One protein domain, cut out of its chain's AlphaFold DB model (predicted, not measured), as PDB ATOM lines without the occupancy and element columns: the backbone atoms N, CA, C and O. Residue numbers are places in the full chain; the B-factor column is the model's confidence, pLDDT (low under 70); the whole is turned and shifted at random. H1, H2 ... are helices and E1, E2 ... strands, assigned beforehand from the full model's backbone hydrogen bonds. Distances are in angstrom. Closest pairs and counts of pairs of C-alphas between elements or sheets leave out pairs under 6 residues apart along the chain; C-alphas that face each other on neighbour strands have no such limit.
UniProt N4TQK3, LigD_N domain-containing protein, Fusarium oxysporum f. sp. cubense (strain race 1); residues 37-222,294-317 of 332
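Overview. This is residues 37 to 222 and 294 to 317 of the 332 residues of the protein "LigD_N domain-containing protein" of Fusarium oxysporum f. sp. cubense (strain race 1) (UniProt N4TQK3). A closed barrel of eight antiparallel strands, E1 to E8, makes the core, with the helical hairpin of H2 and H3 at one side: H3 packs on the barrel wall at E5 and E1, and H2 packs on H3, away from the barrel. H4 packs outside the barrel at E6 and E5, H5 packs at E8 and E7, and H1 and H6, near the two ends of the printed part, sit off the barrel. Round the ring run E1, E2, E3, E4, E8, E7, E6, E5 and back to E1, and along the chain the 210 printed residues hold six named helices and eight named strands in the order H1 H2 H3 E1 E2 E3 E4 E5 H4 E6 E7 H5 E8 H6. The class is mixed, helices and strands, and the whole is compact, with a radius of gyration of the C-alphas of 17.4 A and a rounded outline of 48 by 41 by 40 A.

Along the chain. H1 is residues 37 to 42, and C-alpha 37 stands at (99.017, 9.222, -6.962). H2, residues 50 to 61, is the longest helix at 16.6 A, and H3, residues 70 to 80, measures 15.5 A. E1, residues 88 to 96, begins with C-alpha 88 at (82.154, 8.672, 3.982), measures 23.8 A and bends by 53 degrees at residue 93. E2, residues 100 to 108, measures 24.9 A, and E3, residues 113 to 119, 19.4 A. E4 is residues 133 to 138. E5, residues 155 to 162, measures 21.3 A and bends by 56 degrees at residue 158. H4 is residues 174 to 181, E6 residues 189 to 195, and E7 residues 202 to 208, 20.2 A long. H5 is residues 210 to 219, E8 residues 301 to 305, and H6 residues 309 to 315, with C-alpha 315 at (68.743, 22.514, 18.928).

Arrangement. E1 to E4 form a meander, each strand the antiparallel neighbour of the one before. E1 and E2 are a hairpin, with N 94 and O 102 2.8 A apart, within hydrogen-bond range. E2 and E3 follow with N 107 and O 115 at 2.8 A, and E3 and E4 with N 118 and O 137 at 2.8 A. E4 is staggered: it pairs with E3 over residues 137 to 138 and with E8 over residues 133 to 137, where N 134 and O 304 are 2.8 A apart. E8 and E7 have N 303 and O 207 at 2.8 A, E7 and E6 N 191 and O 204 at 2.9 A, and E6 and E5 N 192 and O 161 at 2.7 A. E5 and E1 close the ring, with N 91 and O 156 at 2.8 A. H3 is on the barrel, and its closest C-alphas to E1 are those of Asn 80 and His 88, 6.4 A. H2 and H3, a helical hairpin, touch at Lys 55 and Ile 70, whose C-alphas are 6.8 A apart, with a shallow tilt of 25 degrees, opposite ways. H4 is on the barrel, outside it, at a height over the sheet of 7.9 A. H5 is on the barrel too; the closest C-alphas of H5 and E8, those of Glu 212 and Arg 301, are 6.8 A apart. H1, H2 and H6 are not on the barrel. Every O i to N i+4 pair is within hydrogen-bond range in H1, H2, H3, H5 and H6, but 2 of 4 in H4.

Size, cuts and confidence. The two C-alphas farthest apart, those of Ser 44 and Gly 317, are 53.8 A apart. Residues 223 to 293 are not printed, and C-alphas 222 and 294 are 19.4 A apart across the cut. The links E3 to E4, E4 to E5 and E5 to H4 are long. The mean pLDDT of the printed part is 70.6; 82 residues are under 70, among them residues 145 to 158, 161 to 187 and 307 to 317.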
ATOM      1  N   THR A  37     100.449   8.988  -7.185       73.06
ATOM      2  CA  THR A  37      99.017   9.222  -6.962       73.06
ATOM      3  C   THR A  37      98.356   9.908  -8.154       73.06
ATOM      4  O   THR A  37      97.193   9.635  -8.407       73.06
ATOM      5  N   ALA A  38      99.083  10.750  -8.899       70.31
ATOM      6  CA  ALA A  38      98.577  11.417 -10.098       70.31
ATOM      7  C   ALA A  38      98.391  10.446 -11.282       70.31
ATOM      8  O   ALA A  38      97.409  10.555 -12.020       70.31
ATOM      9  N   ASP A  39      99.278   9.460 -11.437       72.94
ATOM     10  CA  ASP A  39      99.154   8.427 -12.479       72.94
ATOM     11  C   ASP A  39      97.940   7.534 -12.220       72.94
ATOM     12  O   ASP A  39      97.161   7.240 -13.125       72.94
ATOM     13  N   ILE A  40      97.718   7.173 -10.954       75.06
ATOM     14  CA  ILE A  40      96.517   6.443 -10.527       75.06
ATOM     15  C   ILE A  40      95.272   7.320 -10.715       75.06
ATOM     16  O   ILE A  40      94.223   6.853 -11.154       75.06
ATOM     17  N   GLU A  41      95.381   8.611 -10.401       68.44
ATOM     18  CA  GLU A  41      94.286   9.573 -10.487       68.44
ATOM     19  C   GLU A  41      93.793   9.798 -11.926       68.44
ATOM     20  O   GLU A  41      92.585   9.882 -12.182       68.44
ATOM     21  N   SER A  42      94.730   9.905 -12.862       68.31
ATOM     22  CA  SER A  42      94.459  10.063 -14.292       68.31
ATOM     23  C   SER A  42      94.002   8.763 -14.960       68.31
ATOM     24  O   SER A  42      93.505   8.804 -16.082       68.31
ATOM     25  N   GLY A  43      94.131   7.624 -14.271       70.19
ATOM     26  CA  GLY A  43      93.918   6.294 -14.839       70.19
ATOM     27  C   GLY A  43      95.066   5.822 -15.732       70.19
ATOM     28  O   GLY A  43      94.911   4.822 -16.424       70.19
ATOM     29  N   SER A  44      96.210   6.515 -15.716       74.31
ATOM     30  CA  SER A  44      97.426   6.099 -16.423       74.31
ATOM     31  C   SER A  44      98.109   4.893 -15.768       74.31
ATOM     32  O   SER A  44      98.924   4.236 -16.413       74.31
ATOM     33  N   ALA A  45      97.789   4.596 -14.506       78.12
ATOM     34  CA  ALA A  45      98.248   3.408 -13.798       78.12
ATOM     35  C   ALA A  45      97.108   2.760 -13.002       78.12
ATOM     36  O   ALA A  45      96.318   3.439 -12.344       78.12
ATOM     37  N   THR A  46      97.046   1.431 -13.026       76.00
ATOM     38  CA  THR A  46      96.107   0.634 -12.229       76.00
ATOM     39  C   THR A  46      96.814   0.056 -11.013       76.00
ATOM     40  O   THR A  46      97.928  -0.452 -11.121       76.00
ATOM     41  N   VAL A  47      96.158   0.108  -9.857       80.38
ATOM     42  CA  VAL A  47      96.647  -0.485  -8.609       80.38
ATOM     43  C   VAL A  47      95.590  -1.452  -8.101       80.38
ATOM     44  O   VAL A  47      94.421  -1.092  -8.048       80.38
ATOM     45  N   GLU A  48      96.003  -2.665  -7.741       77.62
ATOM     46  CA  GLU A  48      95.095  -3.708  -7.248       77.62
ATOM     47  C   GLU A  48      94.634  -3.430  -5.811       77.62
ATOM     48  O   GLU A  48      93.443  -3.487  -5.518       77.62
ATOM     49  N   ASP A  49      95.564  -3.058  -4.924       83.62
ATOM     50  CA  ASP A  49      95.266  -2.686  -3.539       83.62
ATOM     51  C   ASP A  49      95.483  -1.187  -3.307       83.62
ATOM     52  O   ASP A  49      96.557  -0.715  -2.908       83.62
ATOM     53  N   HIS A  50      94.422  -0.424  -3.561       80.19
ATOM     54  CA  HIS A  50      94.414   1.011  -3.312       80.19
ATOM     55  C   HIS A  50      94.672   1.347  -1.837       80.19
ATOM     56  O   HIS A  50      95.391   2.305  -1.549       80.19
ATOM     57  N   LEU A  51      94.123   0.572  -0.894       82.50
ATOM     58  CA  LEU A  51      94.249   0.875   0.529       82.50
ATOM     59  C   LEU A  51      95.711   0.799   0.969       82.50
ATOM     60  O   LEU A  51      96.195   1.730   1.617       82.50
ATOM     61  N   SER A  52      96.425  -0.263   0.591       84.56
ATOM     62  CA  SER A  52      97.842  -0.416   0.936       84.56
ATOM     63  C   SER A  52      98.722   0.647   0.284       84.56
ATOM     64  O   SER A  52      99.574   1.224   0.968       84.56
ATOM     65  N   HIS A  53      98.492   0.970  -0.996       82.62
ATOM     66  CA  HIS A  53      99.247   2.020  -1.696       82.62
ATOM     67  C   HIS A  53      99.098   3.371  -0.996       82.62
ATOM     68  O   HIS A  53     100.093   3.994  -0.611       82.62
ATOM     69  N   PHE A  54      97.861   3.793  -0.731       79.19
ATOM     70  CA  PHE A  54      97.633   5.081  -0.095       79.19
ATOM     71  C   PHE A  54      98.029   5.103   1.383       79.19
ATOM     72  O   PHE A  54      98.468   6.141   1.878       79.19
ATOM     73  N   LYS A  55      97.935   3.973   2.092       82.75
ATOM     74  CA  LYS A  55      98.452   3.842   3.459       82.75
ATOM     75  C   LYS A  55      99.961   4.078   3.497       82.75
ATOM     76  O   LYS A  55     100.431   4.852   4.333       82.75
ATOM     77  N   ALA A  56     100.711   3.452   2.589       82.69
ATOM     78  CA  ALA A  56     102.153   3.655   2.468       82.69
ATOM     79  C   ALA A  56     102.479   5.110   2.097       82.69
ATOM     80  O   ALA A  56     103.350   5.728   2.709       82.69
ATOM     81  N   HIS A  57     101.718   5.680   1.161       78.62
ATOM     82  CA  HIS A  57     101.893   7.057   0.713       78.62
ATOM     83  C   HIS A  57     101.617   8.096   1.811       78.62
ATOM     84  O   HIS A  57     102.377   9.049   1.970       78.62
ATOM     85  N   LEU A  58     100.557   7.911   2.602       76.06
ATOM     86  CA  LEU A  58     100.275   8.752   3.765       76.06
ATOM     87  C   LEU A  58     101.372   8.602   4.822       76.06
ATOM     88  O   LEU A  58     101.861   9.603   5.338       76.06
ATOM     89  N   SER A  59     101.804   7.369   5.098       79.19
ATOM     90  CA  SER A  59     102.852   7.094   6.090       79.19
ATOM     91  C   SER A  59     104.164   7.817   5.777       79.19
ATOM     92  O   SER A  59     104.835   8.264   6.700       79.19
ATOM     93  N   SER A  60     104.522   7.965   4.497       79.38
ATOM     94  CA  SER A  60     105.767   8.623   4.084       79.38
ATOM     95  C   SER A  60     105.708  10.154   4.061       79.38
ATOM     96  O   SER A  60     106.757  10.793   4.048       79.38
ATOM     97  N   HIS A  61     104.513  10.753   4.069       71.69
ATOM     98  CA  HIS A  61     104.333  12.200   3.888       71.69
ATOM     99  C   HIS A  61     103.652  12.908   5.069       71.69
ATOM    100  O   HIS A  61     103.509  14.132   5.055       71.69
ATOM    101  N   ILE A  62     103.220  12.180   6.100       70.00
ATOM    102  CA  ILE A  62     102.672  12.783   7.319       70.00
ATOM    103  C   ILE A  62     103.816  13.431   8.116       70.00
ATOM    104  O   ILE A  62     104.647  12.754   8.712       70.00
ATOM    105  N   LEU A  63     103.844  14.767   8.125       62.06
ATOM    106  CA  LEU A  63     104.880  15.572   8.790       62.06
ATOM    107  C   LEU A  63     104.607  15.839  10.287       62.06
ATOM    108  O   LEU A  63     105.501  16.279  11.000       62.06
ATOM    109  N   SER A  64     103.380  15.618  10.779       60.34
ATOM    110  CA  SER A  64     102.986  15.869  12.180       60.34
ATOM    111  C   SER A  64     101.878  14.916  12.637       60.34
ATOM    112  O   SER A  64     101.315  14.194  11.817       60.34
ATOM    113  N   GLN A  65     101.547  14.905  13.935       59.56
ATOM    114  CA  GLN A  65     100.445  14.102  14.476       59.56
ATOM    115  C   GLN A  65      99.113  14.525  13.835       59.56
ATOM    116  O   GLN A  65      98.449  15.467  14.264       59.56
ATOM    117  N   SER A  66      98.737  13.826  12.766       59.06
ATOM    118  CA  SER A  66      97.412  13.917  12.175       59.06
ATOM    119  C   SER A  66      96.368  13.588  13.251       59.06
ATOM    120  O   SER A  66      96.525  12.579  13.942       59.06
ATOM    121  N   PRO A  67      95.274  14.362  13.372       60.72
ATOM    122  CA  PRO A  67      94.182  14.041  14.293       60.72
ATOM    123  C   PRO A  67      93.484  12.717  13.945       60.72
ATOM    124  O   PRO A  67      92.738  12.182  14.756       60.72
ATOM    125  N   LEU A  68      93.726  12.169  12.749       66.94
ATOM    126  CA  LEU A  68      93.304  10.831  12.357       66.94
ATOM    127  C   LEU A  68      94.539   9.941  12.172       66.94
ATOM    128  O   LEU A  68      95.373  10.209  11.302       66.94
ATOM    129  N   SER A  69      94.652   8.875  12.968       78.44
ATOM    130  CA  SER A  69      95.722   7.893  12.787       78.44
ATOM    131  C   SER A  69      95.557   7.155  11.455       78.44
ATOM    132  O   SER A  69      94.445   6.985  10.952       78.44
ATOM    133  N   ILE A  70      96.662   6.661  10.900       78.81
ATOM    134  CA  ILE A  70      96.640   5.856   9.671       78.81
ATOM    135  C   ILE A  70      95.777   4.598   9.861       78.81
ATOM    136  O   ILE A  70      95.065   4.195   8.947       78.81
ATOM    137  N   SER A  71      95.782   4.013  11.064       82.62
ATOM    138  CA  SER A  71      94.919   2.875  11.399       82.62
ATOM    139  C   SER A  71      93.441   3.258  11.373       82.62
ATOM    140  O   SER A  71      92.642   2.542  10.782       82.62
ATOM    141  N   SER A  72      93.079   4.398  11.969       78.75
ATOM    142  CA  SER A  72      91.701   4.902  11.976       78.75
ATOM    143  C   SER A  72      91.210   5.211  10.564       78.75
ATOM    144  O   SER A  72      90.065   4.917  10.237       78.75
ATOM    145  N   TYR A  73      92.086   5.749   9.710       78.06
ATOM    146  CA  TYR A  73      91.801   5.911   8.287       78.06
ATOM    147  C   TYR A  73      91.515   4.567   7.609       78.06
ATOM    148  O   TYR A  73      90.504   4.437   6.926       78.06
ATOM    149  N   SER A  74      92.375   3.562   7.812       81.88
ATOM    150  CA  SER A  74      92.171   2.239   7.219       81.88
ATOM    151  C   SER A  74      90.866   1.593   7.677       81.88
ATOM    152  O   SER A  74      90.162   1.036   6.843       81.88
ATOM    153  N   SER A  75      90.510   1.706   8.959       84.00
ATOM    154  CA  SER A  75      89.224   1.219   9.473       84.00
ATOM    155  C   SER A  75      88.045   1.920   8.802       84.00
ATOM    156  O   SER A  75      87.194   1.248   8.228       84.00
ATOM    157  N   LEU A  76      88.043   3.260   8.774       78.00
ATOM    158  CA  LEU A  76      86.985   4.038   8.122       78.00
ATOM    159  C   LEU A  76      86.857   3.704   6.634       78.00
ATOM    160  O   LEU A  76      85.743   3.594   6.123       78.00
ATOM    161  N   TYR A  77      87.983   3.534   5.938       79.81
ATOM    162  CA  TYR A  77      87.983   3.134   4.538       79.81
ATOM    163  C   TYR A  77      87.359   1.749   4.369       79.81
ATOM    164  O   TYR A  77      86.415   1.613   3.603       79.81
ATOM    165  N   THR A  78      87.831   0.736   5.098       83.12
ATOM    166  CA  THR A  78      87.344  -0.646   4.967       83.12
ATOM    167  C   THR A  78      85.868  -0.783   5.336       83.12
ATOM    168  O   THR A  78      85.148  -1.532   4.686       83.12
ATOM    169  N   GLU A  79      85.395  -0.039   6.336       80.69
ATOM    170  CA  GLU A  79      83.983  -0.043   6.746       80.69
ATOM    171  C   GLU A  79      83.049   0.560   5.686       80.69
ATOM    172  O   GLU A  79      81.890   0.157   5.576       80.69
ATOM    173  N   ASN A  80      83.533   1.534   4.909       76.00
ATOM    174  CA  ASN A  80      82.711   2.278   3.949       76.00
ATOM    175  C   ASN A  80      82.965   1.891   2.485       76.00
ATOM    176  O   ASN A  80      82.139   2.190   1.614       76.00
ATOM    177  N   PHE A  81      84.086   1.238   2.191       78.44
ATOM    178  CA  PHE A  81      84.418   0.747   0.862       78.44
ATOM    179  C   PHE A  81      83.458  -0.372   0.456       78.44
ATOM    180  O   PHE A  81      83.216  -1.302   1.220       78.44
ATOM    181  N   GLY A  82      82.868  -0.268  -0.737       74.06
ATOM    182  CA  GLY A  82      81.845  -1.223  -1.177       74.06
ATOM    183  C   GLY A  82      80.488  -1.048  -0.485       74.06
ATOM    184  O   GLY A  82      79.560  -1.811  -0.736       74.06
ATOM    185  N   SER A  83      80.332  -0.035   0.373       74.06
ATOM    186  CA  SER A  83      79.050   0.250   1.007       74.06
ATOM    187  C   SER A  83      78.111   0.932   0.017       74.06
ATOM    188  O   SER A  83      78.308   2.093  -0.354       74.06
ATOM    189  N   SER A  84      77.024   0.245  -0.356       66.44
ATOM    190  CA  SER A  84      75.910   0.841  -1.119       66.44
ATOM    191  C   SER A  84      75.289   2.032  -0.391       66.44
ATOM    192  O   SER A  84      74.598   2.860  -0.988       66.44
ATOM    193  N   ALA A  85      75.564   2.109   0.914       63.00
ATOM    194  CA  ALA A  85      75.047   3.095   1.817       63.00
ATOM    195  C   ALA A  85      75.829   4.399   1.917       63.00
ATOM    196  O   ALA A  85      75.295   5.348   2.488       63.00
ATOM    197  N   GLY A  86      77.035   4.421   1.351       64.81
ATOM    198  CA  GLY A  86      77.941   5.556   1.253       64.81
ATOM    199  C   GLY A  86      77.805   6.632   2.332       64.81
ATOM    200  O   GLY A  86      77.047   7.584   2.162       64.81
ATOM    201  N   ALA A  87      78.577   6.512   3.413       73.25
ATOM    202  CA  ALA A  87      78.545   7.451   4.535       73.25
ATOM    203  C   ALA A  87      79.888   8.163   4.764       73.25
ATOM    204  O   ALA A  87      80.059   8.834   5.776       73.25
ATOM    205  N   HIS A  88      80.837   8.060   3.835       81.00
ATOM    206  CA  HIS A  88      82.154   8.672   3.982       81.00
ATOM    207  C   HIS A  88      82.231  10.071   3.354       81.00
ATOM    208  O   HIS A  88      81.721  10.303   2.252       81.00
ATOM    209  N   PHE A  89      82.921  11.002   4.018       85.50
ATOM    210  CA  PHE A  89      83.330  12.268   3.406       85.50
ATOM    211  C   PHE A  89      84.814  12.564   3.601       85.50
ATOM    212  O   PHE A  89      85.433  12.182   4.596       85.50
ATOM    213  N   VAL A  90      85.355  13.332   2.658       84.31
ATOM    214  CA  VAL A  90      86.722  13.852   2.699       84.31
ATOM    215  C   VAL A  90      86.694  15.340   2.409       84.31
ATOM    216  O   VAL A  90      86.079  15.781   1.442       84.31
ATOM    217  N   ILE A  91      87.395  16.117   3.223       83.56
ATOM    218  CA  ILE A  91      87.706  17.514   2.940       83.56
ATOM    219  C   ILE A  91      89.210  17.617   2.846       83.56
ATOM    220  O   ILE A  91      89.920  17.231   3.779       83.56
ATOM    221  N   HIS A  92      89.687  18.173   1.743       78.31
ATOM    222  CA  HIS A  92      91.104  18.417   1.571       78.31
ATOM    223  C   HIS A  92      91.364  19.772   0.956       78.31
ATOM    224  O   HIS A  92      90.597  20.244   0.125       78.31
ATOM    225  N   GLN A  93      92.466  20.382   1.365       82.00
ATOM    226  CA  GLN A  93      93.031  21.497   0.634       82.00
ATOM    227  C   GLN A  93      93.655  20.958  -0.660       82.00
ATOM    228  O   GLN A  93      94.308  19.914  -0.650       82.00
ATOM    229  N   HIS A  94      93.445  21.662  -1.761       77.62
ATOM    230  CA  HIS A  94      93.979  21.365  -3.079       77.62
ATOM    231  C   HIS A  94      94.583  22.652  -3.640       77.62
ATOM    232  O   HIS A  94      93.931  23.695  -3.668       77.62
ATOM    233  N   ASP A  95      95.846  22.594  -4.051       76.62
ATOM    234  CA  ASP A  95      96.529  23.717  -4.686       76.62
ATOM    235  C   ASP A  95      96.585  23.508  -6.200       76.62
ATOM    236  O   ASP A  95      97.395  22.730  -6.704       76.62
ATOM    237  N   HIS A  96      95.664  24.148  -6.923       74.69
ATOM    238  CA  HIS A  96      95.534  23.971  -8.367       74.69
ATOM    239  C   HIS A  96      96.288  25.071  -9.121       74.69
ATOM    240  O   HIS A  96      96.108  26.251  -8.812       74.69
ATOM    241  N   PRO A  97      97.060  24.737 -10.172       71.56
ATOM    242  CA  PRO A  97      98.011  25.657 -10.805       71.56
ATOM    243  C   PRO A  97      97.383  26.933 -11.381       71.56
ATOM    244  O   PRO A  97      98.060  27.948 -11.500       71.56
ATOM    245  N   ILE A  98      96.100  26.885 -11.755       73.56
ATOM    246  CA  ILE A  98      95.378  28.021 -12.357       73.56
ATOM    247  C   ILE A  98      94.429  28.687 -11.357       73.56
ATOM    248  O   ILE A  98      94.281  29.903 -11.350       73.56
ATOM    249  N   ALA A  99      93.761  27.891 -10.522       70.69
ATOM    250  CA  ALA A  99      92.703  28.383  -9.638       70.69
ATOM    251  C   ALA A  99      93.256  28.828  -8.276       70.69
ATOM    252  O   ALA A  99      92.554  29.488  -7.516       70.69
ATOM    253  N   GLY A 100      94.507  28.473  -7.980       81.12
ATOM    254  CA  GLY A 100      95.111  28.623  -6.670       81.12
ATOM    255  C   GLY A 100      94.580  27.606  -5.663       81.12
ATOM    256  O   GLY A 100      93.874  26.639  -5.989       81.12
ATOM    257  N   THR A 101      94.936  27.852  -4.410       83.25
ATOM    258  CA  THR A 101      94.537  27.036  -3.272       83.25
ATOM    259  C   THR A 101      93.033  27.126  -3.018       83.25
ATOM    260  O   THR A 101      92.477  28.210  -2.849       83.25
ATOM    261  N   HIS A 102      92.384  25.970  -2.938       84.88
ATOM    262  CA  HIS A 102      90.980  25.815  -2.576       84.88
ATOM    263  C   HIS A 102      90.783  24.542  -1.747       84.88
ATOM    264  O   HIS A 102      91.736  23.827  -1.445       84.88
ATOM    265  N   TYR A 103      89.546  24.274  -1.339       86.88
ATOM    266  CA  TYR A 103      89.183  23.075  -0.595       86.88
ATOM    267  C   TYR A 103      88.175  22.251  -1.370       86.88
ATOM    268  O   TYR A 103      87.125  22.755  -1.755       86.88
ATOM    269  N   ASP A 104      88.463  20.972  -1.516       87.62
ATOM    270  CA  ASP A 104      87.593  20.015  -2.166       87.62
ATOM    271  C   ASP A 104      86.841  19.209  -1.104       87.62
ATOM    272  O   ASP A 104      87.433  18.462  -0.314       87.62
ATOM    273  N   LEU A 105      85.517  19.370  -1.090       88.44
ATOM    274  CA  LEU A 105      84.590  18.542  -0.324       88.44
ATOM    275  C   LEU A 105      84.146  17.372  -1.196       88.44
ATOM    276  O   LEU A 105      83.488  17.587  -2.209       88.44
ATOM    277  N   ARG A 106      84.432  16.147  -0.763       89.12
ATOM    278  CA  ARG A 106      83.999  14.909  -1.415       89.12
ATOM    279  C   ARG A 106      83.023  14.163  -0.523       89.12
ATOM    280  O   ARG A 106      83.334  13.887   0.632       89.12
ATOM    281  N   LEU A 107      81.859  13.829  -1.065       87.38
ATOM    282  CA  LEU A 107      80.824  13.049  -0.390       87.38
ATOM    283  C   LEU A 107      80.650  11.729  -1.135       87.38
ATOM    284  O   LEU A 107      80.446  11.737  -2.352       87.38
ATOM    285  N   GLN A 108      80.721  10.606  -0.429       85.00
ATOM    286  CA  GLN A 108      80.448   9.302  -1.019       85.00
ATOM    287  C   GLN A 108      78.993   9.245  -1.502       85.00
ATOM    288  O   GLN A 108      78.064   9.597  -0.776       85.00
ATOM    289  N   ILE A 109      78.809   8.827  -2.754       80.31
ATOM    290  CA  ILE A 109      77.488   8.726  -3.392       80.31
ATOM    291  C   ILE A 109      77.111   7.290  -3.723       80.31
ATOM    292  O   ILE A 109      75.937   6.999  -3.897       80.31
ATOM    293  N   ASN A 110      78.083   6.398  -3.864       78.12
ATOM    294  CA  ASN A 110      77.852   4.982  -4.095       78.12
ATOM    295  C   ASN A 110      79.067   4.188  -3.580       78.12
ATOM    296  O   ASN A 110      79.957   4.737  -2.928       78.12
ATOM    297  N   GLU A 111      79.092   2.894  -3.869       80.88
ATOM    298  CA  GLU A 111      80.123   1.951  -3.421       80.88
ATOM    299  C   GLU A 111      81.542   2.354  -3.841       80.88
ATOM    300  O   GLU A 111      82.495   2.132  -3.095       80.88
ATOM    301  N   THR A 112      81.680   2.970  -5.018       77.62
ATOM    302  CA  THR A 112      82.973   3.226  -5.667       77.62
ATOM    303  C   THR A 112      83.248   4.701  -5.936       77.62
ATOM    304  O   THR A 112      84.366   5.056  -6.296       77.62
ATOM    305  N   SER A 113      82.260   5.580  -5.764       84.88
ATOM    306  CA  SER A 113      82.277   6.945  -6.292       84.88
ATOM    307  C   SER A 113      81.867   7.982  -5.254       84.88
ATOM    308  O   SER A 113      81.047   7.748  -4.359       84.88
ATOM    309  N   SER A 114      82.411   9.179  -5.430       87.25
ATOM    310  CA  SER A 114      82.182  10.360  -4.612       87.25
ATOM    311  C   SER A 114      81.896  11.578  -5.490       87.25
ATOM    312  O   SER A 114      82.574  11.821  -6.493       87.25
ATOM    313  N   ALA A 115      80.876  12.344  -5.112       88.06
ATOM    314  CA  ALA A 115      80.614  13.656  -5.686       88.06
ATOM    315  C   ALA A 115      81.509  14.690  -5.004       88.06
ATOM    316  O   ALA A 115      81.752  14.590  -3.800       88.06
ATOM    317  N   SER A 116      82.001  15.664  -5.764       89.44
ATOM    318  CA  SER A 116      83.021  16.597  -5.295       89.44
ATOM    319  C   SER A 116      82.667  18.042  -5.618       89.44
ATOM    320  O   SER A 116      82.057  18.334  -6.649       89.44
ATOM    321  N   TRP A 117      83.049  18.946  -4.720       90.50
ATOM    322  CA  TRP A 117      82.852  20.383  -4.860       90.50
ATOM    323  C   TRP A 117      84.106  21.146  -4.450       90.50
ATOM    324  O   TRP A 117      84.578  20.981  -3.326       90.50
ATOM    325  N   ALA A 118      84.555  22.045  -5.322       89.31
ATOM    326  CA  ALA A 118      85.640  22.980  -5.066       89.31
ATOM    327  C   ALA A 118      85.118  24.243  -4.366       89.31
ATOM    328  O   ALA A 118      84.178  24.897  -4.835       89.31
ATOM    329  N   ILE A 119      85.740  24.593  -3.242       88.38
ATOM    330  CA  ILE A 119      85.343  25.673  -2.336       88.38
ATOM    331  C   ILE A 119      86.568  26.545  -2.047       88.38
ATOM    332  O   ILE A 119      87.426  26.188  -1.242       88.38
ATOM    333  N   MET A 120      86.638  27.724  -2.666       82.88
ATOM    334  CA  MET A 120      87.824  28.600  -2.617       82.88
ATOM    335  C   MET A 120      88.327  28.903  -1.202       82.88
ATOM    336  O   MET A 120      89.519  28.866  -0.934       82.88
ATOM    337  N   TYR A 121      87.408  29.180  -0.280       79.25
ATOM    338  CA  TYR A 121      87.735  29.653   1.069       79.25
ATOM    339  C   TYR A 121      87.412  28.628   2.157       79.25
ATOM    340  O   TYR A 121      87.241  28.992   3.321       79.25
ATOM    341  N   GLY A 122      87.251  27.363   1.767       80.44
ATOM    342  CA  GLY A 122      86.875  26.299   2.683       80.44
ATOM    343  C   GLY A 122      85.417  26.354   3.127       80.44
ATOM    344  O   GLY A 122      84.612  27.191   2.705       80.44
ATOM    345  N   LEU A 123      85.072  25.397   3.980       81.75
ATOM    346  CA  LEU A 123      83.720  25.226   4.491       81.75
ATOM    347  C   LEU A 123      83.286  26.401   5.390       81.75
ATOM    348  O   LEU A 123      84.116  27.045   6.034       81.75
ATOM    349  N   PRO A 124      81.978  26.708   5.442       79.75
ATOM    350  CA  PRO A 124      81.440  27.750   6.316       79.75
ATOM    351  C   PRO A 124      81.532  27.345   7.799       79.75
ATOM    352  O   PRO A 124      80.644  26.683   8.320       79.75
ATOM    353  N   GLY A 125      82.616  27.736   8.472       63.56
ATOM    354  CA  GLY A 125      82.961  27.223   9.805       63.56
ATOM    355  C   GLY A 125      82.422  27.991  11.015       63.56
ATOM    356  O   GLY A 125      82.250  27.383  12.063       63.56
ATOM    357  N   ASP A 126      82.150  29.292  10.898       57.09
ATOM    358  CA  ASP A 126      81.718  30.115  12.036       57.09
ATOM    359  C   ASP A 126      80.206  30.416  11.952       57.09
ATOM    360  O   ASP A 126      79.780  31.109  11.021       57.09
ATOM    361  N   PRO A 127      79.383  29.924  12.903       49.44
ATOM    362  CA  PRO A 127      77.957  30.246  12.997       49.44
ATOM    363  C   PRO A 127      77.662  31.738  13.197       49.44
ATOM    364  O   PRO A 127      76.527  32.171  12.969       49.44
ATOM    365  N   GLN A 128      78.660  32.511  13.638       44.31
ATOM    366  CA  GLN A 128      78.617  33.967  13.792       44.31
ATOM    367  C   GLN A 128      79.214  34.717  12.589       44.31
ATOM    368  O   GLN A 128      79.175  35.949  12.556       44.31
ATOM    369  N   SER A 129      79.716  34.009  11.569       49.94
ATOM    370  CA  SER A 129      80.251  34.633  10.357       49.94
ATOM    371  C   SER A 129      79.180  35.464   9.656       49.94
ATOM    372  O   SER A 129      78.097  34.981   9.331       49.94
ATOM    373  N   ILE A 130      79.529  36.702   9.309       49.34
ATOM    374  CA  ILE A 130      78.695  37.591   8.486       49.34
ATOM    375  C   ILE A 130      78.454  36.966   7.096       49.34
ATOM    376  O   ILE A 130      77.403  37.152   6.482       49.34
ATOM    377  N   ARG A 131      79.410  36.166   6.599       55.88
ATOM    378  CA  ARG A 131      79.323  35.447   5.319       55.88
ATOM    379  C   ARG A 131      79.093  33.957   5.563       55.88
ATOM    380  O   ARG A 131      80.019  33.148   5.533       55.88
ATOM    381  N   LEU A 132      77.829  33.605   5.771       64.94
ATOM    382  CA  LEU A 132      77.368  32.222   5.970       64.94
ATOM    383  C   LEU A 132      77.407  31.373   4.695       64.94
ATOM    384  O   LEU A 132      77.414  30.145   4.767       64.94
ATOM    385  N   ASN A 133      77.404  32.025   3.530       76.19
ATOM    386  CA  ASN A 133      77.349  31.370   2.231       76.19
ATOM    387  C   ASN A 133      78.745  31.269   1.608       76.19
ATOM    388  O   ASN A 133      79.475  32.259   1.530       76.19
ATOM    389  N   ARG A 134      79.084  30.088   1.097       83.31
ATOM    390  CA  ARG A 134      80.258  29.845   0.257       83.31
ATOM    391  C   ARG A 134      79.793  29.395  -1.119       83.31
ATOM    392  O   ARG A 134      78.927  28.530  -1.224       83.31
ATOM    393  N   ASN A 135      80.378  29.965  -2.163       85.31
ATOM    394  CA  ASN A 135      80.225  29.402  -3.497       85.31
ATOM    395  C   ASN A 135      81.002  28.091  -3.564       85.31
ATOM    396  O   ASN A 135      82.107  27.990  -3.026       85.31
ATOM    397  N   ALA A 136      80.399  27.108  -4.211       87.81
ATOM    398  CA  ALA A 136      80.975  25.797  -4.410       87.81
ATOM    399  C   ALA A 136      80.731  25.378  -5.853       87.81
ATOM    400  O   ALA A 136      79.593  25.412  -6.324       87.81
ATOM    401  N   THR A 137      81.785  24.996  -6.555       88.25
ATOM    402  CA  THR A 137      81.684  24.544  -7.942       88.25
ATOM    403  C   THR A 137      81.764  23.031  -7.951       88.25
ATOM    404  O   THR A 137      82.728  22.471  -7.439       88.25
ATOM    405  N   GLU A 138      80.750  22.363  -8.493       87.69
ATOM    406  CA  GLU A 138      80.780  20.909  -8.658       87.69
ATOM    407  C   GLU A 138      81.963  20.517  -9.556       87.69
ATOM    408  O   GLU A 138      82.176  21.120 -10.606       87.69
ATOM    409  N   THR A 139      82.759  19.535  -9.150       88.62
ATOM    410  CA  THR A 139      83.871  19.008  -9.952       88.62
ATOM    411  C   THR A 139      83.509  17.630 -10.502       88.62
ATOM    412  O   THR A 139      82.390  17.146 -10.319       88.62
ATOM    413  N   ARG A 140      84.439  16.999 -11.227       88.00
ATOM    414  CA  ARG A 140      84.238  15.638 -11.734       88.00
ATOM    415  C   ARG A 140      83.998  14.642 -10.603       88.00
ATOM    416  O   ARG A 140      84.444  14.847  -9.477       88.00
ATOM    417  N   ILE A 141      83.310  13.546 -10.910       87.81
ATOM    418  CA  ILE A 141      83.090  12.464  -9.948       87.81
ATOM    419  C   ILE A 141      84.391  11.694  -9.751       87.81
ATOM    420  O   ILE A 141      85.015  11.240 -10.713       87.81
ATOM    421  N   HIS A 142      84.779  11.534  -8.490       84.94
ATOM    422  CA  HIS A 142      86.017  10.875  -8.092       84.94
ATOM    423  C   HIS A 142      85.748   9.485  -7.526       84.94
ATOM    424  O   HIS A 142      84.716   9.246  -6.900       84.94
ATOM    425  N   CYS A 143      86.713   8.583  -7.669       82.38
ATOM    426  CA  CYS A 143      86.671   7.272  -7.028       82.38
ATOM    427  C   CYS A 143      86.819   7.408  -5.507       82.38
ATOM    428  O   CYS A 143      87.505   8.314  -5.032       82.38
ATOM    429  N   LEU A 144      86.216   6.500  -4.742       74.81
ATOM    430  CA  LEU A 144      86.213   6.543  -3.276       74.81
ATOM    431  C   LEU A 144      87.626   6.465  -2.679       74.81
ATOM    432  O   LEU A 144      87.940   7.166  -1.722       74.81
ATOM    433  N   TRP A 145      88.485   5.643  -3.278       67.19
ATOM    434  CA  TRP A 145      89.886   5.480  -2.887       67.19
ATOM    435  C   TRP A 145      90.776   6.649  -3.258       67.19
ATOM    436  O   TRP A 145      91.944   6.664  -2.879       67.19
ATOM    437  N   ARG A 146      90.268   7.632  -4.002       63.88
ATOM    438  CA  ARG A 146      91.076   8.775  -4.395       63.88
ATOM    439  C   ARG A 146      91.329   9.668  -3.191       63.88
ATOM    440  O   ARG A 146      90.558  10.587  -2.898       63.88
ATOM    441  N   LEU A 147      92.451   9.414  -2.535       57.34
ATOM    442  CA  LEU A 147      92.978  10.282  -1.504       57.34
ATOM    443  C   LEU A 147      93.687  11.498  -2.104       57.34
ATOM    444  O   LEU A 147      94.237  11.424  -3.205       57.34
ATOM    445  N   PRO A 148      93.663  12.633  -1.392       52.94
ATOM    446  CA  PRO A 148      94.404  13.817  -1.789       52.94
ATOM    447  C   PRO A 148      95.916  13.591  -1.713       52.94
ATOM    448  O   PRO A 148      96.406  12.788  -0.915       52.94
ATOM    449  N   GLN A 149      96.668  14.343  -2.518       51.94
ATOM    450  CA  GLN A 149      98.121  14.363  -2.395       51.94
ATOM    451  C   GLN A 149      98.510  14.884  -0.997       51.94
ATOM    452  O   GLN A 149      98.037  15.940  -0.575       51.94
ATOM    453  N   PRO A 150      99.397  14.192  -0.268       46.69
ATOM    454  CA  PRO A 150      99.684  14.435   1.142       46.69
ATOM    455  C   PRO A 150     100.549  15.676   1.390       46.69
ATOM    456  O   PRO A 150     100.914  15.945   2.529       46.69
ATOM    457  N   ARG A 151     100.855  16.474   0.357       43.91
ATOM    458  CA  ARG A 151     101.599  17.735   0.512       43.91
ATOM    459  C   ARG A 151     100.870  18.780   1.371       43.91
ATOM    460  O   ARG A 151     101.487  19.771   1.739       43.91
ATOM    461  N   LEU A 152      99.588  18.595   1.693       45.44
ATOM    462  CA  LEU A 152      98.761  19.626   2.318       45.44
ATOM    463  C   LEU A 152      98.283  19.198   3.709       45.44
ATOM    464  O   LEU A 152      97.438  18.335   3.850       45.44
ATOM    465  N   ALA A 153      98.794  19.830   4.766       46.06
ATOM    466  CA  ALA A 153      98.568  19.461   6.172       46.06
ATOM    467  C   ALA A 153      97.113  19.608   6.699       46.06
ATOM    468  O   ALA A 153      96.860  19.410   7.891       46.06
ATOM    469  N   HIS A 154      96.142  19.954   5.847       52.44
ATOM    470  CA  HIS A 154      94.776  20.303   6.242       52.44
ATOM    471  C   HIS A 154      93.748  19.349   5.624       52.44
ATOM    472  O   HIS A 154      93.190  19.601   4.556       52.44
ATOM    473  N   PHE A 155      93.477  18.261   6.347       66.19
ATOM    474  CA  PHE A 155      92.464  17.273   5.982       66.19
ATOM    475  C   PHE A 155      91.457  17.060   7.110       66.19
ATOM    476  O   PHE A 155      91.850  16.955   8.275       66.19
ATOM    477  N   SER A 156      90.178  16.936   6.759       60.66
ATOM    478  CA  SER A 156      89.140  16.422   7.657       60.66
ATOM    479  C   SER A 156      88.459  15.229   7.000       60.66
ATOM    480  O   SER A 156      88.036  15.307   5.850       60.66
ATOM    481  N   PHE A 157      88.328  14.148   7.757       68.94
ATOM    482  CA  PHE A 157      87.665  12.915   7.347       68.94
ATOM    483  C   PHE A 157      86.579  12.579   8.354       68.94
ATOM    484  O   PHE A 157      86.671  12.991   9.517       68.94
ATOM    485  N   GLY A 158      85.604  11.793   7.921       67.12
ATOM    486  CA  GLY A 158      84.685  11.155   8.842       67.12
ATOM    487  C   GLY A 158      83.414  10.663   8.180       67.12
ATOM    488  O   GLY A 158      83.388  10.367   6.980       67.12
ATOM    489  N   ILE A 159      82.374  10.565   8.999       70.50
ATOM    490  CA  ILE A 159      81.091   9.986   8.617       70.50
ATOM    491  C   ILE A 159      80.067  11.103   8.439       70.50
ATOM    492  O   ILE A 159      79.985  12.038   9.236       70.50
ATOM    493  N   LEU A 160      79.290  11.026   7.368       73.25
ATOM    494  CA  LEU A 160      78.197  11.946   7.094       73.25
ATOM    495  C   LEU A 160      76.849  11.290   7.406       73.25
ATOM    496  O   LEU A 160      76.645  10.100   7.178       73.25
ATOM    497  N   GLU A 161      75.892  12.103   7.841       67.06
ATOM    498  CA  GLU A 161      74.500  11.707   8.039       67.06
ATOM    499  C   GLU A 161      73.562  12.674   7.313       67.06
ATOM    500  O   GLU A 161      73.669  13.892   7.444       67.06
ATOM    501  N   HIS A 162      72.590  12.170   6.551       66.75
ATOM    502  CA  HIS A 162      71.614  13.040   5.888       66.75
ATOM    503  C   HIS A 162      70.453  13.408   6.819       66.75
ATOM    504  O   HIS A 162      69.670  12.548   7.227       66.75
ATOM    505  N   ILE A 163      70.247  14.706   7.059       61.00
ATOM    506  CA  ILE A 163      69.136  15.201   7.879       61.00
ATOM    507  C   ILE A 163      67.903  15.387   6.987       61.00
ATOM    508  O   ILE A 163      67.787  16.345   6.219       61.00
ATOM    509  N   ALA A 164      66.949  14.465   7.095       54.59
ATOM    510  CA  ALA A 164      65.664  14.573   6.416       54.59
ATOM    511  C   ALA A 164      64.851  15.784   6.906       54.59
ATOM    512  O   ALA A 164      64.785  16.060   8.098       54.59
ATOM    513  N   SER A 165      64.135  16.452   5.998       46.38
ATOM    514  CA  SER A 165      63.179  17.515   6.342       46.38
ATOM    515  C   SER A 165      61.832  17.002   6.886       46.38
ATOM    516  O   SER A 165      60.920  17.801   7.077       46.38
ATOM    517  N   SER A 166      61.671  15.689   7.117       40.25
ATOM    518  CA  SER A 166      60.437  15.084   7.646       40.25
ATOM    519  C   SER A 166      60.708  13.749   8.373       40.25
ATOM    520  O   SER A 166      61.449  12.918   7.827       40.25
ATOM    521  N   PRO A 167      60.115  13.512   9.565       35.66
ATOM    522  CA  PRO A 167      60.442  12.401  10.460       35.66
ATOM    523  C   PRO A 167      59.610  11.143  10.158       35.66
ATOM    524  O   PRO A 167      58.925  10.611  11.027       35.66
ATOM    525  N   VAL A 168      59.645  10.645   8.918       34.12
ATOM    526  CA  VAL A 168      59.006   9.360   8.584       34.12
ATOM    527  C   VAL A 168      60.060   8.357   8.124       34.12
ATOM    528  O   VAL A 168      60.776   8.588   7.146       34.12
ATOM    529  N   LYS A 169      60.152   7.277   8.913       38.94
ATOM    530  CA  LYS A 169      60.980   6.062   8.810       38.94
ATOM    531  C   LYS A 169      61.497   5.769   7.393       38.94
ATOM    532  O   LYS A 169      60.717   5.391   6.527       38.94
ATOM    533  N   ALA A 170      62.806   5.883   7.167       35.69
ATOM    534  CA  ALA A 170      63.491   5.206   6.058       35.69
ATOM    535  C   ALA A 170      64.999   5.148   6.330       35.69
ATOM    536  O   ALA A 170      65.552   6.132   6.822       35.69
ATOM    537  N   SER A 171      65.631   4.019   5.997       39.84
ATOM    538  CA  SER A 171      67.052   3.767   6.232       39.84
ATOM    539  C   SER A 171      67.946   4.828   5.574       39.84
ATOM    540  O   SER A 171      67.658   5.349   4.492       39.84
ATOM    541  N   MET A 172      69.042   5.137   6.267       43.22
ATOM    542  CA  MET A 172      69.984   6.230   6.001       43.22
ATOM    543  C   MET A 172      70.622   6.294   4.593       43.22
ATOM    544  O   MET A 172      70.891   7.415   4.157       43.22
ATOM    545  N   PRO A 173      70.807   5.209   3.809       45.75
ATOM    546  CA  PRO A 173      71.576   5.321   2.565       45.75
ATOM    547  C   PRO A 173      70.865   5.871   1.333       45.75
ATOM    548  O   PRO A 173      71.469   6.517   0.480       45.75
ATOM    549  N   GLN A 174      69.554   5.667   1.218       45.91
ATOM    550  CA  GLN A 174      68.830   6.057   0.001       45.91
ATOM    551  C   GLN A 174      68.636   7.581  -0.120       45.91
ATOM    552  O   GLN A 174      68.122   8.068  -1.133       45.91
ATOM    553  N   ARG A 175      69.002   8.351   0.917       53.62
ATOM    554  CA  ARG A 175      68.641   9.767   1.047       53.62
ATOM    555  C   ARG A 175      69.688  10.768   0.567       53.62
ATOM    556  O   ARG A 175      69.251  11.871   0.286       53.62
ATOM    557  N   LEU A 176      70.981  10.456   0.423       53.34
ATOM    558  CA  LEU A 176      71.915  11.380  -0.263       53.34
ATOM    559  C   LEU A 176      71.851  11.241  -1.778       53.34
ATOM    560  O   LEU A 176      71.845  12.238  -2.500       53.34
ATOM    561  N   ILE A 177      71.747   9.998  -2.247       54.94
ATOM    562  CA  ILE A 177      71.762   9.667  -3.668       54.94
ATOM    563  C   ILE A 177      70.536  10.266  -4.365       54.94
ATOM    564  O   ILE A 177      70.673  10.891  -5.407       54.94
ATOM    565  N   ARG A 178      69.335  10.167  -3.771       54.41
ATOM    566  CA  ARG A 178      68.095  10.680  -4.388       54.41
ATOM    567  C   ARG A 178      68.086  12.202  -4.630       54.41
ATOM    568  O   ARG A 178      67.718  12.598  -5.734       54.41
ATOM    569  N   PRO A 179      68.427  13.071  -3.657       56.62
ATOM    570  CA  PRO A 179      68.557  14.508  -3.883       56.62
ATOM    571  C   PRO A 179      69.627  14.868  -4.913       56.62
ATOM    572  O   PRO A 179      69.389  15.775  -5.702       56.62
ATOM    573  N   LEU A 180      70.755  14.146  -4.943       57.41
ATOM    574  CA  LEU A 180      71.819  14.361  -5.933       57.41
ATOM    575  C   LEU A 180      71.419  13.887  -7.340       57.41
ATOM    576  O   LEU A 180      71.713  14.577  -8.306       57.41
ATOM    577  N   GLN A 181      70.696  12.767  -7.455       54.31
ATOM    578  CA  GLN A 181      70.137  12.229  -8.708       54.31
ATOM    579  C   GLN A 181      69.007  13.084  -9.276       54.31
ATOM    580  O   GLN A 181      68.773  13.121 -10.483       54.31
ATOM    581  N   ARG A 182      68.235  13.724  -8.395       52.44
ATOM    582  CA  ARG A 182      67.075  14.538  -8.763       52.44
ATOM    583  C   ARG A 182      67.183  15.919  -8.123       52.44
ATOM    584  O   ARG A 182      66.309  16.282  -7.323       52.44
ATOM    585  N   PRO A 183      68.187  16.725  -8.511       49.31
ATOM    586  CA  PRO A 183      68.382  18.057  -7.943       49.31
ATOM    587  C   PRO A 183      67.153  18.950  -8.187       49.31
ATOM    588  O   PRO A 183      66.773  19.754  -7.340       49.31
ATOM    589  N   HIS A 184      66.432  18.709  -9.290       47.50
ATOM    590  CA  HIS A 184      65.168  19.371  -9.631       47.50
ATOM    591  C   HIS A 184      64.005  19.071  -8.664       47.50
ATOM    592  O   HIS A 184      63.017  19.809  -8.635       47.50
ATOM    593  N   GLN A 185      64.070  17.970  -7.902       45.06
ATOM    594  CA  GLN A 185      63.025  17.574  -6.949       45.06
ATOM    595  C   GLN A 185      63.336  18.050  -5.527       45.06
ATOM    596  O   GLN A 185      62.428  18.539  -4.856       45.06
ATOM    597  N   ASN A 186      64.602  17.987  -5.095       52.62
ATOM    598  CA  ASN A 186      65.044  18.437  -3.774       52.62
ATOM    599  C   ASN A 186      66.129  19.516  -3.903       52.62
ATOM    600  O   ASN A 186      67.297  19.226  -4.117       52.62
ATOM    601  N   ARG A 187      65.731  20.779  -3.704       62.69
ATOM    602  CA  ARG A 187      66.561  21.988  -3.910       62.69
ATOM    603  C   ARG A 187      67.631  22.233  -2.844       62.69
ATOM    604  O   ARG A 187      68.320  23.252  -2.877       62.69
ATOM    605  N   LYS A 188      67.683  21.376  -1.830       73.06
ATOM    606  CA  LYS A 188      68.519  21.545  -0.647       73.06
ATOM    607  C   LYS A 188      68.864  20.174  -0.096       73.06
ATOM    608  O   LYS A 188      67.964  19.409   0.248       73.06
ATOM    609  N   ILE A 189      70.153  19.905   0.013       77.06
ATOM    610  CA  ILE A 189      70.694  18.741   0.699       77.06
ATOM    611  C   ILE A 189      71.189  19.240   2.049       77.06
ATOM    612  O   ILE A 189      71.958  20.199   2.107       77.06
ATOM    613  N   ARG A 190      70.700  18.642   3.134       78.00
ATOM    614  CA  ARG A 190      71.132  18.964   4.497       78.00
ATOM    615  C   ARG A 190      71.848  17.744   5.053       78.00
ATOM    616  O   ARG A 190      71.242  16.683   5.176       78.00
ATOM    617  N   ILE A 191      73.121  17.903   5.373       80.81
ATOM    618  CA  ILE A 191      73.971  16.827   5.882       80.81
ATOM    619  C   ILE A 191      74.606  17.257   7.194       80.81
ATOM    620  O   ILE A 191      74.993  18.412   7.354       80.81
ATOM    621  N   ARG A 192      74.691  16.331   8.136       80.25
ATOM    622  CA  ARG A 192      75.531  16.428   9.319       80.25
ATOM    623  C   ARG A 192      76.867  15.779   8.984       80.25
ATOM    624  O   ARG A 192      76.881  14.701   8.397       80.25
ATOM    625  N   LEU A 193      77.965  16.452   9.290       80.50
ATOM    626  CA  LEU A 193      79.311  15.929   9.091       80.50
ATOM    627  C   LEU A 193      79.930  15.687  10.464       80.50
ATOM    628  O   LEU A 193      80.114  16.631  11.229       80.50
ATOM    629  N   HIS A 194      80.269  14.437  10.751       78.88
ATOM    630  CA  HIS A 194      81.028  14.055  11.934       78.88
ATOM    631  C   HIS A 194      82.484  13.895  11.520       78.88
ATOM    632  O   HIS A 194      82.853  12.880  10.935       78.88
ATOM    633  N   GLY A 195      83.293  14.931  11.746       73.50
ATOM    634  CA  GLY A 195      84.684  14.976  11.299       73.50
ATOM    635  C   GLY A 195      85.651  15.338  12.406       73.50
ATOM    636  O   GLY A 195      85.320  16.112  13.295       73.50
ATOM    637  N   SER A 196      86.884  14.846  12.304       70.56
ATOM    638  CA  SER A 196      87.925  15.068  13.318       70.56
ATOM    639  C   SER A 196      88.362  16.530  13.489       70.56
ATOM    640  O   SER A 196      88.947  16.872  14.513       70.56
ATOM    641  N   ARG A 197      88.107  17.395  12.498       71.19
ATOM    642  CA  ARG A 197      88.442  18.833  12.542       71.19
ATOM    643  C   ARG A 197      87.224  19.753  12.438       71.19
ATOM    644  O   ARG A 197      87.393  20.960  12.278       71.19
ATOM    645  N   LEU A 198      86.014  19.198  12.469       74.25
ATOM    646  CA  LEU A 198      84.777  19.974  12.394       74.25
ATOM    647  C   LEU A 198      84.148  20.070  13.792       74.25
ATOM    648  O   LEU A 198      84.214  19.095  14.537       74.25
ATOM    649  N   PRO A 199      83.528  21.205  14.158       73.69
ATOM    650  CA  PRO A 199      82.770  21.307  15.405       73.69
ATOM    651  C   PRO A 199      81.630  20.284  15.442       73.69
ATOM    652  O   PRO A 199      80.893  20.173  14.468       73.69
ATOM    653  N   ASP A 200      81.435  19.570  16.546       70.50
ATOM    654  CA  ASP A 200      80.320  18.625  16.675       70.50
ATOM    655  C   ASP A 200      79.123  19.297  17.382       70.50
ATOM    656  O   ASP A 200      79.310  19.809  18.487       70.50
ATOM    657  N   PRO A 201      77.905  19.349  16.794       71.69
ATOM    658  CA  PRO A 201      77.514  18.849  15.473       71.69
ATOM    659  C   PRO A 201      77.606  19.898  14.353       71.69
ATOM    660  O   PRO A 201      76.960  20.957  14.395       71.69
ATOM    661  N   TYR A 202      78.314  19.543  13.274       77.06
ATOM    662  CA  TYR A 202      78.444  20.368  12.073       77.06
ATOM    663  C   TYR A 202      77.362  20.015  11.055       77.06
ATOM    664  O   TYR A 202      77.294  18.888  10.570       77.06
ATOM    665  N   VAL A 203      76.522  20.985  10.689       78.62
ATOM    666  CA  VAL A 203      75.469  20.794   9.683       78.62
ATOM    667  C   VAL A 203      75.724  21.691   8.484       78.62
ATOM    668  O   VAL A 203      75.807  22.913   8.606       78.62
ATOM    669  N   LEU A 204      75.790  21.068   7.315       81.69
ATOM    670  CA  LEU A 204      76.030  21.705   6.035       81.69
ATOM    671  C   LEU A 204      74.778  21.630   5.164       81.69
ATOM    672  O   LEU A 204      74.138  20.585   5.025       81.69
ATOM    673  N   ASN A 205      74.440  22.755   4.549       81.88
ATOM    674  CA  ASN A 205      73.371  22.860   3.574       81.88
ATOM    675  C   ASN A 205      73.969  23.118   2.191       81.88
ATOM    676  O   ASN A 205      74.636  24.129   1.997       81.88
ATOM    677  N   LEU A 206      73.683  22.251   1.225       83.25
ATOM    678  CA  LEU A 206      74.100  22.387  -0.168       83.25
ATOM    679  C   LEU A 206      72.872  22.660  -1.046       83.25
ATOM    680  O   LEU A 206      71.876  21.935  -0.973       83.25
ATOM    681  N   ARG A 207      72.926  23.710  -1.867       81.12
ATOM    682  CA  ARG A 207      71.853  24.094  -2.803       81.12
ATOM    683  C   ARG A 207      72.426  24.564  -4.138       81.12
ATOM    684  O   ARG A 207      73.510  25.133  -4.162       81.12
ATOM    685  N   LEU A 208      71.682  24.389  -5.228       77.44
ATOM    686  CA  LEU A 208      72.013  25.019  -6.510       77.44
ATOM    687  C   LEU A 208      71.807  26.540  -6.437       77.44
ATOM    688  O   LEU A 208      70.977  27.034  -5.664       77.44
ATOM    689  N   THR A 209      72.555  27.289  -7.248       76.06
ATOM    690  CA  THR A 209      72.283  28.720  -7.458       76.06
ATOM    691  C   THR A 209      70.926  28.928  -8.139       76.06
ATOM    692  O   THR A 209      70.369  28.017  -8.750       76.06
ATOM    693  N   ARG A 210      70.356  30.136  -8.026       69.69
ATOM    694  CA  ARG A 210      69.033  30.443  -8.595       69.69
ATOM    695  C   ARG A 210      69.000  30.247 -10.112       69.69
ATOM    696  O   ARG A 210      68.009  29.726 -10.608       69.69
ATOM    697  N   SER A 211      70.049  30.655 -10.821       70.88
ATOM    698  CA  SER A 211      70.171  30.477 -12.271       70.88
ATOM    699  C   SER A 211      70.199  28.996 -12.650       70.88
ATOM    700  O   SER A 211      69.407  28.581 -13.489       70.88
ATOM    701  N   GLU A 212      71.018  28.190 -11.972       74.56
ATOM    702  CA  GLU A 212      71.124  26.743 -12.209       74.56
ATOM    703  C   GLU A 212      69.829  25.994 -11.864       74.56
ATOM    704  O   GLU A 212      69.377  25.133 -12.616       74.56
ATOM    705  N   ASP A 213      69.171  26.352 -10.757       67.88
ATOM    706  CA  ASP A 213      67.879  25.767 -10.379       67.88
ATOM    707  C   ASP A 213      66.768  26.151 -11.373       67.88
ATOM    708  O   ASP A 213      65.896  25.336 -11.673       67.88
ATOM    709  N   VAL A 214      66.785  27.373 -11.920       66.81
ATOM    710  CA  VAL A 214      65.848  27.792 -12.977       66.81
ATOM    711  C   VAL A 214      66.141  27.060 -14.288       66.81
ATOM    712  O   VAL A 214      65.212  26.490 -14.862       66.81
ATOM    713  N   ALA A 215      67.402  27.002 -14.719       67.06
ATOM    714  CA  ALA A 215      67.817  26.281 -15.923       67.06
ATOM    715  C   ALA A 215      67.418  24.801 -15.847       67.06
ATOM    716  O   ALA A 215      66.809  24.264 -16.773       67.06
ATOM    717  N   GLY A 216      67.652  24.166 -14.699       65.62
ATOM    718  CA  GLY A 216      67.232  22.794 -14.452       65.62
ATOM    719  C   GLY A 216      65.712  22.585 -14.521       65.62
ATOM    720  O   GLY A 216      65.229  21.583 -15.053       65.62
ATOM    721  N   ARG A 217      64.915  23.546 -14.037       65.06
ATOM    722  CA  ARG A 217      63.446  23.469 -14.128       65.06
ATOM    723  C   ARG A 217      62.943  23.543 -15.561       65.06
ATOM    724  O   ARG A 217      62.082  22.737 -15.912       65.06
ATOM    725  N   VAL A 218      63.490  24.469 -16.350       65.38
ATOM    726  CA  VAL A 218      63.170  24.617 -17.777       65.38
ATOM    727  C   VAL A 218      63.461  23.308 -18.512       65.38
ATOM    728  O   VAL A 218      62.580  22.809 -19.208       65.38
ATOM    729  N   ARG A 219      64.624  22.690 -18.255       64.12
ATOM    730  CA  ARG A 219      65.009  21.380 -18.817       64.12
ATOM    731  C   ARG A 219      64.065  20.250 -18.390       64.12
ATOM    732  O   ARG A 219      63.662  19.429 -19.196       64.12
ATOM    733  N   SER A 220      63.647  20.220 -17.122       57.75
ATOM    734  CA  SER A 220      62.744  19.174 -16.605       57.75
ATOM    735  C   SER A 220      61.264  19.333 -17.002       57.75
ATOM    736  O   SER A 220      60.422  18.578 -16.509       57.75
ATOM    737  N   GLY A 221      60.917  20.348 -17.806       55.56
ATOM    738  CA  GLY A 221      59.537  20.648 -18.206       55.56
ATOM    739  C   GLY A 221      58.614  21.063 -17.049       55.56
ATOM    740  O   GLY A 221      57.392  21.095 -17.200       55.56
ATOM    741  N   ARG A 222      59.162  21.369 -15.863       53.78
ATOM    742  CA  ARG A 222      58.378  21.703 -14.664       53.78
ATOM    743  C   ARG A 222      58.306  23.207 -14.459       53.78
ATOM    744  O   ARG A 222      59.289  23.854 -14.100       53.78
ATOM    745  N   ILE A 294      74.605   9.845 -10.431       74.25
ATOM    746  CA  ILE A 294      73.835  11.025 -10.004       74.25
ATOM    747  C   ILE A 294      73.513  11.998 -11.147       74.25
ATOM    748  O   ILE A 294      72.807  12.977 -10.925       74.25
ATOM    749  N   GLY A 295      74.004  11.755 -12.366       75.38
ATOM    750  CA  GLY A 295      73.792  12.668 -13.497       75.38
ATOM    751  C   GLY A 295      74.444  14.043 -13.290       75.38
ATOM    752  O   GLY A 295      73.901  15.078 -13.709       75.38
ATOM    753  N   SER A 296      75.593  14.060 -12.608       80.44
ATOM    754  CA  SER A 296      76.443  15.241 -12.449       80.44
ATOM    755  C   SER A 296      76.927  15.713 -13.821       80.44
ATOM    756  O   SER A 296      77.256  14.879 -14.664       80.44
ATOM    757  N   VAL A 297      76.992  17.027 -14.041       75.44
ATOM    758  CA  VAL A 297      77.459  17.622 -15.314       75.44
ATOM    759  C   VAL A 297      78.778  18.395 -15.140       75.44
ATOM    760  O   VAL A 297      79.207  19.053 -16.066       75.44
ATOM    761  N   HIS A 298      79.450  18.298 -13.981       70.62
ATOM    762  CA  HIS A 298      80.582  19.148 -13.558       70.62
ATOM    763  C   HIS A 298      80.363  20.660 -13.764       70.62
ATOM    764  O   HIS A 298      79.502  21.126 -14.496       70.62
ATOM    765  N   GLN A 299      81.116  21.480 -13.046       80.25
ATOM    766  CA  GLN A 299      81.077  22.946 -13.102       80.25
ATOM    767  C   GLN A 299      79.734  23.608 -12.742       80.25
ATOM    768  O   GLN A 299      79.617  24.834 -12.807       80.25
ATOM    769  N   ARG A 300      78.735  22.843 -12.281       80.38
ATOM    770  CA  ARG A 300      77.490  23.409 -11.756       80.38
ATOM    771  C   ARG A 300      77.781  24.260 -10.529       80.38
ATOM    772  O   ARG A 300      78.521  23.859  -9.625       80.38
ATOM    773  N   ARG A 301      77.160  25.438 -10.482       83.94
ATOM    774  CA  ARG A 301      77.332  26.383  -9.378       83.94
ATOM    775  C   ARG A 301      76.370  26.069  -8.238       83.94
ATOM    776  O   ARG A 301      75.147  26.208  -8.366       83.94
ATOM    777  N   CYS A 302      76.951  25.733  -7.098       84.25
ATOM    778  CA  CYS A 302      76.276  25.499  -5.834       84.25
ATOM    779  C   CYS A 302      76.601  26.600  -4.816       84.25
ATOM    780  O   CYS A 302      77.609  27.301  -4.892       84.25
ATOM    781  N   VAL A 303      75.737  26.711  -3.815       83.75
ATOM    782  CA  VAL A 303      75.946  27.510  -2.612       83.75
ATOM    783  C   VAL A 303      75.913  26.571  -1.412       83.75
ATOM    784  O   VAL A 303      74.958  25.814  -1.225       83.75
ATOM    785  N   LEU A 304      76.960  26.645  -0.602       84.19
ATOM    786  CA  LEU A 304      77.094  25.982   0.684       84.19
ATOM    787  C   LEU A 304      76.760  26.963   1.800       84.19
ATOM    788  O   LEU A 304      77.243  28.094   1.792       84.19
ATOM    789  N   THR A 305      75.979  26.525   2.778       77.12
ATOM    790  CA  THR A 305      75.653  27.318   3.968       77.12
ATOM    791  C   THR A 305      75.863  26.472   5.220       77.12
ATOM    792  O   THR A 305      75.392  25.334   5.272       77.12
ATOM    793  N   GLY A 306      76.565  27.021   6.216       74.25
ATOM    794  CA  GLY A 306      76.736  26.398   7.537       74.25
ATOM    795  C   GLY A 306      75.485  26.530   8.416       74.25
ATOM    796  O   GLY A 306      74.425  26.948   7.938       74.25
ATOM    797  N   ARG A 307      75.602  26.181   9.703       63.94
ATOM    798  CA  ARG A 307      74.554  26.457  10.702       63.94
ATOM    799  C   ARG A 307      74.443  27.954  10.964       63.94
ATOM    800  O   ARG A 307      75.461  28.621  11.123       63.94
ATOM    801  N   LEU A 308      73.218  28.459  11.071       59.47
ATOM    802  CA  LEU A 308      72.969  29.782  11.641       59.47
ATOM    803  C   LEU A 308      73.042  29.694  13.171       59.47
ATOM    804  O   LEU A 308      72.661  28.673  13.741       59.47
ATOM    805  N   GLY A 309      73.432  30.776  13.854       57.09
ATOM    806  CA  GLY A 309      73.314  30.852  15.320       57.09
ATOM    807  C   GLY A 309      71.896  30.532  15.825       57.09
ATOM    808  O   GLY A 309      71.736  29.873  16.845       57.09
ATOM    809  N   ALA A 310      70.866  30.886  15.048       61.47
ATOM    810  CA  ALA A 310      69.478  30.508  15.317       61.47
ATOM    811  C   ALA A 310      69.238  28.985  15.279       61.47
ATOM    812  O   ALA A 310      68.512  28.467  16.119       61.47
ATOM    813  N   ASP A 311      69.871  28.265  14.343       61.56
ATOM    814  CA  ASP A 311      69.752  26.804  14.242       61.56
ATOM    815  C   ASP A 311      70.448  26.106  15.420       61.56
ATOM    816  O   ASP A 311      70.067  25.002  15.788       61.56
ATOM    817  N   ILE A 312      71.507  26.706  15.979       59.88
ATOM    818  CA  ILE A 312      72.189  26.216  17.192       59.88
ATOM    819  C   ILE A 312      71.288  26.381  18.404       59.88
ATOM    820  O   ILE A 312      71.051  25.425  19.131       59.88
ATOM    821  N   LEU A 313      70.725  27.571  18.564       59.53
ATOM    822  CA  LEU A 313      69.855  27.884  19.688       59.53
ATOM    823  C   LEU A 313      68.562  27.058  19.666       59.53
ATOM    824  O   LEU A 313      68.098  26.639  20.719       59.53
ATOM    825  N   GLN A 314      68.029  26.744  18.484       63.53
ATOM    826  CA  GLN A 314      66.877  25.852  18.367       63.53
ATOM    827  C   GLN A 314      67.181  24.413  18.818       63.53
ATOM    828  O   GLN A 314      66.342  23.802  19.477       63.53
ATOM    829  N   ASP A 315      68.356  23.865  18.490       57.88
ATOM    830  CA  ASP A 315      68.743  22.514  18.928       57.88
ATOM    831  C   ASP A 315      68.936  22.439  20.457       57.88
ATOM    832  O   ASP A 315      68.638  21.410  21.057       57.88
ATOM    833  N   GLU A 316      69.344  23.542  21.091       61.59
ATOM    834  CA  GLU A 316      69.435  23.698  22.556       61.59
ATOM    835  C   GLU A 316      68.069  23.983  23.224       61.59
ATOM    836  O   GLU A 316      67.993  24.294  24.412       61.59
ATOM    837  N   GLY A 317      66.964  23.907  22.471       62.41
ATOM    838  CA  GLY A 317      65.608  24.117  22.986       62.41
ATOM    839  C   GLY A 317      65.218  25.586  23.191       62.41
ATOM    840  O   GLY A 317      64.210  25.871  23.841       62.41
TER     841      GLY A 317